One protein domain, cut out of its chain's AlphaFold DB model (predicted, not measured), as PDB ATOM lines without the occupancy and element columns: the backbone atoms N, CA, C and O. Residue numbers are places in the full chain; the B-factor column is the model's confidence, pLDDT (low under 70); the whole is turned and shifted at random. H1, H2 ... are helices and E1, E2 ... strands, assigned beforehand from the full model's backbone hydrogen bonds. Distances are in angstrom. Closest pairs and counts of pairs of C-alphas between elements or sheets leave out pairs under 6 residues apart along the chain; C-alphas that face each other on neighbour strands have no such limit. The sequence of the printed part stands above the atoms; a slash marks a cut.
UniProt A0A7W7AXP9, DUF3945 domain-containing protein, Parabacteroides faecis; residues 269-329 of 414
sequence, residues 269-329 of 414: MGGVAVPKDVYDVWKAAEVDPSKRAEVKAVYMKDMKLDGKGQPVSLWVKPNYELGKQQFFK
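What this domain is: This is residues 269 to 329 of the 414 residues of the protein "DUF3945 domain-containing protein" of Parabacteroides faecis (UniProt A0A7W7AXP9). A strongly twisted antiparallel meander, E1, E2, E3 side by side in chain order, has the helical hairpin H1, H2 towards one end and loop 304 to 311 at the other. The 61 printed residues hold two named helices, then three strands, a mixed class. Elongated, 38 by 23 by 17 A, it is only just compact, close to loose; radius of gyration of the C-alphas 12.2 A.

Where its parts are: E1 is residues 298 to 303, E2 312 to 319, 20.1 A long, and E3 324 to 328, ending at C-alpha (85.091, 43.159, 86.314). H1, 276 to 287, begins at C-alpha (69.940, 49.043, 98.483); H2 is 289 to 294.

How they stand to each other: N 300 and O 314 of E1 and E2, 2.9 A, and N 317 and O 326 of E2 and E3, 3.0 A, are within hydrogen-bond range. H1 only grazes the sheet. H1 touches H2 with residues 281 to 286 alone; the closest C-alphas, Ala 285 and Lys 291, are 4.8 A apart. Every O i to N i+4 pair is within range in H1; H2 has 0 of 2, but 2 of 3 O i to N i+3.

The domain as a whole: The printed part has no cut; pLDDT is under 70 at residues 305 to 310.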
ATOM      1  N   MET A 269      70.749  43.212  88.116       83.88
ATOM      2  CA  MET A 269      71.551  42.758  86.980       83.88
ATOM      3  C   MET A 269      71.549  41.236  86.919       83.88
ATOM      4  O   MET A 269      71.805  40.563  87.916       83.88
ATOM      5  N   GLY A 270      71.213  40.684  85.752       75.38
ATOM      6  CA  GLY A 270      71.174  39.237  85.537       75.38
ATOM      7  C   GLY A 270      70.301  38.464  86.536       75.38
ATOM      8  O   GLY A 270      70.634  37.331  86.872       75.38
ATOM      9  N   GLY A 271      69.222  39.079  87.038       80.94
ATOM     10  CA  GLY A 271      68.313  38.492  88.034       80.94
ATOM     11  C   GLY A 271      68.715  38.698  89.500       80.94
ATOM     12  O   GLY A 271      67.987  38.261  90.385       80.94
ATOM     13  N   VAL A 272      69.831  39.379  89.770       82.38
ATOM     14  CA  VAL A 272      70.352  39.627  91.122       82.38
ATOM     15  C   VAL A 272      70.156  41.098  91.481       82.38
ATOM     16  O   VAL A 272      70.498  41.981  90.693       82.38
ATOM     17  N   ALA A 273      69.585  41.376  92.653       87.88
ATOM     18  CA  ALA A 273      69.376  42.741  93.130       87.88
ATOM     19  C   ALA A 273      70.699  43.396  93.554       87.88
ATOM     20  O   ALA A 273      71.547  42.757  94.178       87.88
ATOM     21  N   VAL A 274      70.858  44.682  93.243       88.38
ATOM     22  CA  VAL A 274      71.920  45.505  93.833       88.38
ATOM     23  C   VAL A 274      71.527  45.796  95.285       88.38
ATOM     24  O   VAL A 274      70.377  46.180  95.515       88.38
ATOM     25  N   PRO A 275      72.431  45.623  96.267       89.56
ATOM     26  CA  PRO A 275      72.167  46.032  97.643       89.56
ATOM     27  C   PRO A 275      71.687  47.486  97.703       89.56
ATOM     28  O   PRO A 275      72.212  48.348  96.998       89.56
ATOM     29  N   LYS A 276      70.642  47.750  98.493       88.31
ATOM     30  CA  LYS A 276      69.940  49.043  98.483       88.31
ATOM     31  C   LYS A 276      70.873  50.208  98.837       88.31
ATOM     32  O   LYS A 276      70.874  51.218  98.150       88.31
ATOM     33  N   ASP A 277      71.700  50.021  99.856       87.44
ATOM     34  CA  ASP A 277      72.750  50.944 100.286       87.44
ATOM     35  C   ASP A 277      73.738  51.279  99.157       87.44
ATOM     36  O   ASP A 277      74.067  52.441  98.933       87.44
ATOM     37  N   VAL A 278      74.156  50.274  98.384       88.94
ATOM     38  CA  VAL A 278      75.034  50.456  97.219       88.94
ATOM     39  C   VAL A 278      74.315  51.202  96.094       88.94
ATOM     40  O   VAL A 278      74.878  52.120  95.496       88.94
ATOM     41  N   TYR A 279      73.068  50.826  95.805       91.69
ATOM     42  CA  TYR A 279      72.255  51.462  94.772       91.69
ATOM     43  C   TYR A 279      72.012  52.947  95.071       91.69
ATOM     44  O   TYR A 279      72.154  53.781  94.176       91.69
ATOM     45  N   ASP A 280      71.703  53.287  96.323       90.44
ATOM     46  CA  ASP A 280      71.455  54.665  96.752       90.44
ATOM     47  C   ASP A 280      72.717  55.529  96.581       90.44
ATOM     48  O   ASP A 280      72.636  56.648  96.068       90.44
ATOM     49  N   VAL A 281      73.903  54.987  96.892       89.75
ATOM     50  CA  VAL A 281      75.197  55.653  96.641       89.75
ATOM     51  C   VAL A 281      75.446  55.849  95.142       89.75
ATOM     52  O   VAL A 281      75.851  56.931  94.715       89.75
ATOM     53  N   TRP A 282      75.178  54.832  94.318       93.31
ATOM     54  CA  TRP A 282      75.341  54.927  92.866       93.31
ATOM     55  C   TRP A 282      74.422  55.993  92.257       93.31
ATOM     56  O   TRP A 282      74.857  56.816  91.452       93.31
ATOM     57  N   LYS A 283      73.160  56.036  92.690       90.56
ATOM     58  CA  LYS A 283      72.195  57.052  92.254       90.56
ATOM     59  C   LYS A 283      72.568  58.448  92.731       90.56
ATOM     60  O   LYS A 283      72.466  59.394  91.952       90.56
ATOM     61  N   ALA A 284      73.041  58.590  93.967       87.56
ATOM     62  CA  ALA A 284      73.511  59.874  94.472       87.56
ATOM     63  C   ALA A 284      74.674  60.427  93.629       87.56
ATOM     64  O   ALA A 284      74.698  61.622  93.349       87.56
ATOM     65  N   ALA A 285      75.589  59.568  93.170       89.44
ATOM     66  CA  ALA A 285      76.731  59.947  92.334       89.44
ATOM     67  C   ALA A 285      76.398  60.180  90.842       89.44
ATOM     68  O   ALA A 285      77.186  60.783  90.103       89.44
ATOM     69  N   GLU A 286      75.233  59.716  90.384       85.88
ATOM     70  CA  GLU A 286      74.685  60.080  89.073       85.88
ATOM     71  C   GLU A 286      74.177  61.521  89.071       85.88
ATOM     72  O   GLU A 286      74.430  62.257  88.120       85.88
ATOM     73  N   VAL A 287      73.500  61.913  90.155       86.06
ATOM     74  CA  VAL A 287      72.958  63.264  90.350       86.06
ATOM     75  C   VAL A 287      74.065  64.261  90.706       86.06
ATOM     76  O   VAL A 287      74.052  65.385  90.214       86.06
ATOM     77  N   ASP A 288      75.030  63.853  91.532       86.56
ATOM     78  CA  ASP A 288      76.125  64.694  92.020       86.56
ATOM     79  C   ASP A 288      77.497  64.078  91.677       86.56
ATOM     80  O   ASP A 288      77.955  63.149  92.355       86.56
ATOM     81  N   PRO A 289      78.194  64.596  90.645       87.50
ATOM     82  CA  PRO A 289      79.499  64.089  90.237       87.50
ATOM     83  C   PRO A 289      80.577  64.105  91.327       87.50
ATOM     84  O   PRO A 289      81.502  63.296  91.248       87.50
ATOM     85  N   SER A 290      80.471  64.967  92.347       89.12
ATOM     86  CA  SER A 290      81.458  65.035  93.437       89.12
ATOM     87  C   SER A 290      81.488  63.756  94.284       89.12
ATOM     88  O   SER A 290      82.542  63.347  94.766       89.12
ATOM     89  N   LYS A 291      80.357  63.043  94.360       88.12
ATOM     90  CA  LYS A 291      80.208  61.784  95.109       88.12
ATOM     91  C   LYS A 291      80.762  60.566  94.374       88.12
ATOM     92  O   LYS A 291      80.838  59.477  94.939       88.12
ATOM     93  N   ARG A 292      81.188  60.713  93.113       88.25
ATOM     94  CA  ARG A 292      81.719  59.595  92.309       88.25
ATOM     95  C   ARG A 292      82.997  58.992  92.893       88.25
ATOM     96  O   ARG A 292      83.252  57.815  92.659       88.25
ATOM     97  N   ALA A 293      83.763  59.757  93.674       83.06
ATOM     98  CA  ALA A 293      84.950  59.262  94.373       83.06
ATOM     99  C   ALA A 293      84.624  58.192  95.436       83.06
ATOM    100  O   ALA A 293      85.451  57.329  95.718       83.06
ATOM    101  N   GLU A 294      83.410  58.214  95.990       80.69
ATOM    102  CA  GLU A 294      82.949  57.282  97.027       80.69
ATOM    103  C   GLU A 294      82.294  56.020  96.441       80.69
ATOM    104  O   GLU A 294      82.052  55.044  97.155       80.69
ATOM    105  N   VAL A 295      82.035  56.004  95.127       90.06
ATOM    106  CA  VAL A 295      81.414  54.873  94.434       90.06
ATOM    107  C   VAL A 295      82.386  53.702  94.377       90.06
ATOM    108  O   VAL A 295      83.398  53.738  93.670       90.06
ATOM    109  N   LYS A 296      82.021  52.621  95.068       87.88
ATOM    110  CA  LYS A 296      82.741  51.347  95.053       87.88
ATOM    111  C   LYS A 296      82.041  50.305  94.189       87.88
ATOM    112  O   LYS A 296      80.829  50.361  93.965       87.88
ATOM    113  N   ALA A 297      82.825  49.355  93.697       88.94
ATOM    114  CA  ALA A 297      82.338  48.161  93.042       88.94
ATOM    115  C   ALA A 297      81.703  47.207  94.061       88.94
ATOM    116  O   ALA A 297      82.177  47.073  95.190       88.94
ATOM    117  N   VAL A 298      80.667  46.487  93.638       91.00
ATOM    118  CA  VAL A 298      79.997  45.456  94.441       91.00
ATOM    119  C   VAL A 298      80.175  44.091  93.793       91.00
ATOM    120  O   VAL A 298      80.061  43.955  92.576       91.00
ATOM    121  N   TYR A 299      80.476  43.068  94.590       89.81
ATOM    122  CA  TYR A 299      80.567  41.700  94.090       89.81
ATOM    123  C   TYR A 299      79.182  41.064  94.036       89.81
ATOM    124  O   TYR A 299      78.528  40.901  95.066       89.81
ATOM    125  N   MET A 300      78.744  40.684  92.841       83.69
ATOM    126  CA  MET A 300      77.441  40.070  92.604       83.69
ATOM    127  C   MET A 300      77.638  38.626  92.161       83.69
ATOM    128  O   MET A 300      78.363  38.362  91.201       83.69
ATOM    129  N   LYS A 301      77.013  37.690  92.881       83.25
ATOM    130  CA  LYS A 301      77.105  36.250  92.613       83.25
ATOM    131  C   LYS A 301      75.945  35.774  91.747       83.25
ATOM    132  O   LYS A 301      74.850  36.309  91.857       83.25
ATOM    133  N   ASP A 302      76.200  34.762  90.923       82.50
ATOM    134  CA  ASP A 302      75.190  34.006  90.162       82.50
ATOM    135  C   ASP A 302      74.311  34.827  89.195       82.50
ATOM    136  O   ASP A 302      73.156  34.488  88.928       82.50
ATOM    137  N   MET A 303      74.871  35.886  88.604       84.88
ATOM    138  CA  MET A 303      74.194  36.686  87.582       84.88
ATOM    139  C   MET A 303      74.057  35.921  86.260       84.88
ATOM    140  O   MET A 303      75.001  35.291  85.779       84.88
ATOM    141  N   LYS A 304      72.892  36.038  85.614       84.94
ATOM    142  CA  LYS A 304      72.601  35.486  84.281       84.94
ATOM    143  C   LYS A 304      72.587  36.606  83.241       84.94
ATOM    144  O   LYS A 304      71.564  37.261  83.067       84.94
ATOM    145  N   LEU A 305      73.711  36.842  82.566       69.88
ATOM    146  CA  LEU A 305      73.869  38.036  81.724       69.88
ATOM    147  C   LEU A 305      73.203  37.945  80.335       69.88
ATOM    148  O   LEU A 305      72.800  38.984  79.839       69.88
ATOM    149  N   ASP A 306      72.964  36.752  79.768       62.94
ATOM    150  CA  ASP A 306      72.482  36.636  78.368       62.94
ATOM    151  C   ASP A 306      71.437  35.529  78.109       62.94
ATOM    152  O   ASP A 306      71.296  35.033  76.992       62.94
ATOM    153  N   GLY A 307      70.712  35.062  79.133       53.38
ATOM    154  CA  GLY A 307      69.616  34.083  78.969       53.38
ATOM    155  C   GLY A 307      70.002  32.696  78.409       53.38
ATOM    156  O   GLY A 307      69.147  31.817  78.341       53.38
ATOM    157  N   LYS A 308      71.271  32.472  78.035       48.34
ATOM    158  CA  LYS A 308      71.809  31.213  77.481       48.34
ATOM    159  C   LYS A 308      73.159  30.783  78.091       48.34
ATOM    160  O   LYS A 308      73.792  29.867  77.576       48.34
ATOM    161  N   GLY A 309      73.608  31.420  79.177       58.88
ATOM    162  CA  GLY A 309      74.893  31.141  79.839       58.88
ATOM    163  C   GLY A 309      74.758  30.569  81.255       58.88
ATOM    164  O   GLY A 309      73.729  30.746  81.909       58.88
ATOM    165  N   GLN A 310      75.810  29.896  81.738       66.12
ATOM    166  CA  GLN A 310      75.930  29.507  83.151       66.12
ATOM    167  C   GLN A 310      75.984  30.763  84.047       66.12
ATOM    168  O   GLN A 310      76.503  31.786  83.595       66.12
ATOM    169  N   PRO A 311      75.465  30.718  85.292       78.56
ATOM    170  CA  PRO A 311      75.567  31.834  86.230       78.56
ATOM    171  C   PRO A 311      77.024  32.267  86.430       78.56
ATOM    172  O   PRO A 311      77.908  31.426  86.602       78.56
ATOM    173  N   VAL A 312      77.276  33.576  86.408       75.94
ATOM    174  CA  VAL A 312      78.611  34.154  86.608       75.94
ATOM    175  C   VAL A 312      78.622  35.093  87.807       75.94
ATOM    176  O   VAL A 312      77.665  35.820  88.057       75.94
ATOM    177  N   SER A 313      79.731  35.095  88.544       85.62
ATOM    178  CA  SER A 313      79.947  36.012  89.665       85.62
ATOM    179  C   SER A 313      80.994  37.057  89.280       85.62
ATOM    180  O   SER A 313      82.111  36.692  88.910       85.62
ATOM    181  N   LEU A 314      80.640  38.342  89.320       87.94
ATOM    182  CA  LEU A 314      81.484  39.450  88.849       87.94
ATOM    183  C   LEU A 314      81.377  40.658  89.785       87.94
ATOM    184  O   LEU A 314      80.371  40.855  90.463       87.94
ATOM    185  N   TRP A 315      82.416  41.491  89.792       88.31
ATOM    186  CA  TRP A 315      82.366  42.821  90.392       88.31
ATOM    187  C   TRP A 315      81.682  43.789  89.438       88.31
ATOM    188  O   TRP A 315      81.998  43.800  88.252       88.31
ATOM    189  N   VAL A 316      80.780  44.620  89.945       90.00
ATOM    190  CA  VAL A 316      80.046  45.599  89.144       90.00
ATOM    191  C   VAL A 316      80.294  47.000  89.673       90.00
ATOM    192  O   VAL A 316      80.189  47.226  90.877       90.00
ATOM    193  N   LYS A 317      80.583  47.946  88.775       92.31
ATOM    194  CA  LYS A 317      80.697  49.375  89.092       92.31
ATOM    195  C   LYS A 317      80.074  50.231  87.976       92.31
ATOM    196  O   LYS A 317      80.339  49.953  86.804       92.31
ATOM    197  N   PRO A 318      79.275  51.266  88.287       91.44
ATOM    198  CA  PRO A 318      78.800  52.219  87.290       91.44
ATOM    199  C   PRO A 318      79.958  52.984  86.650       91.44
ATOM    200  O   PRO A 318      80.870  53.443  87.339       91.44
ATOM    201  N   ASN A 319      79.893  53.160  85.335       88.44
ATOM    202  CA  ASN A 319      80.734  54.087  84.601       88.44
ATOM    203  C   ASN A 319      79.871  55.268  84.144       88.44
ATOM    204  O   ASN A 319      79.103  55.157  83.188       88.44
ATOM    205  N   TYR A 320      79.995  56.384  84.862       86.25
ATOM    206  CA  TYR A 320      79.197  57.591  84.641       86.25
ATOM    207  C   TYR A 320      79.577  58.356  83.369       86.25
ATOM    208  O   TYR A 320      78.762  59.120  82.870       86.25
ATOM    209  N   GLU A 321      80.787  58.157  82.840       81.00
ATOM    210  CA  GLU A 321      81.218  58.766  81.573       81.00
ATOM    211  C   GLU A 321      80.613  58.028  80.376       81.00
ATOM    212  O   GLU A 321      80.152  58.643  79.421       81.00
ATOM    213  N   LEU A 322      80.575  56.695  80.447       80.12
ATOM    214  CA  LEU A 322      80.026  55.837  79.397       80.12
ATOM    215  C   LEU A 322      78.518  55.594  79.535       80.12
ATOM    216  O   LEU A 322      77.948  54.907  78.687       80.12
ATOM    217  N   GLY A 323      77.895  56.073  80.617       84.38
ATOM    218  CA  GLY A 323      76.477  55.861  80.903       84.38
ATOM    219  C   GLY A 323      76.087  54.382  80.936       84.38
ATOM    220  O   GLY A 323      75.052  54.010  80.392       84.38
ATOM    221  N   LYS A 324      76.934  53.512  81.507       87.12
ATOM    222  CA  LYS A 324      76.664  52.065  81.614       87.12
ATOM    223  C   LYS A 324      77.305  51.432  82.845       87.12
ATOM    224  O   LYS A 324      78.303  51.925  83.364       87.12
ATOM    225  N   GLN A 325      76.776  50.298  83.287       85.75
ATOM    226  CA  GLN A 325      77.388  49.482  84.340       85.75
ATOM    227  C   GLN A 325      78.501  48.604  83.749       85.75
ATOM    228  O   GLN A 325      78.318  47.963  82.713       85.75
ATOM    229  N   GLN A 326      79.677  48.599  84.378       85.75
ATOM    230  CA  GLN A 326      80.824  47.787  83.970       85.75
ATOM    231  C   GLN A 326      80.991  46.571  84.878       85.75
ATOM    232  O   GLN A 326      80.777  46.654  86.088       85.75
ATOM    233  N   PHE A 327      81.432  45.463  84.281       89.25
ATOM    234  CA  PHE A 327      81.660  44.187  84.950       89.25
ATOM    235  C   PHE A 327      83.153  43.849  84.949       89.25
ATOM    236  O   PHE A 327      83.819  43.927  83.916       89.25
ATOM    237  N   PHE A 328      83.678  43.433  86.097       83.50
ATOM    238  CA  PHE A 328      85.091  43.159  86.314       83.50
ATOM    239  C   PHE A 328      85.278  41.781  86.953       83.50
ATOM    240  O   PHE A 328      84.528  41.372  87.840       83.50
ATOM    241  N   LYS A 329      86.322  41.061  86.531       78.69
ATOM    242  CA  LYS A 329      86.710  39.775  87.145       78.69
ATOM    243  C   LYS A 329      87.379  39.948  88.517       78.69
ATOM    244  O   LYS A 329      87.430  39.008  89.298       78.69
TER     245      LYS A 329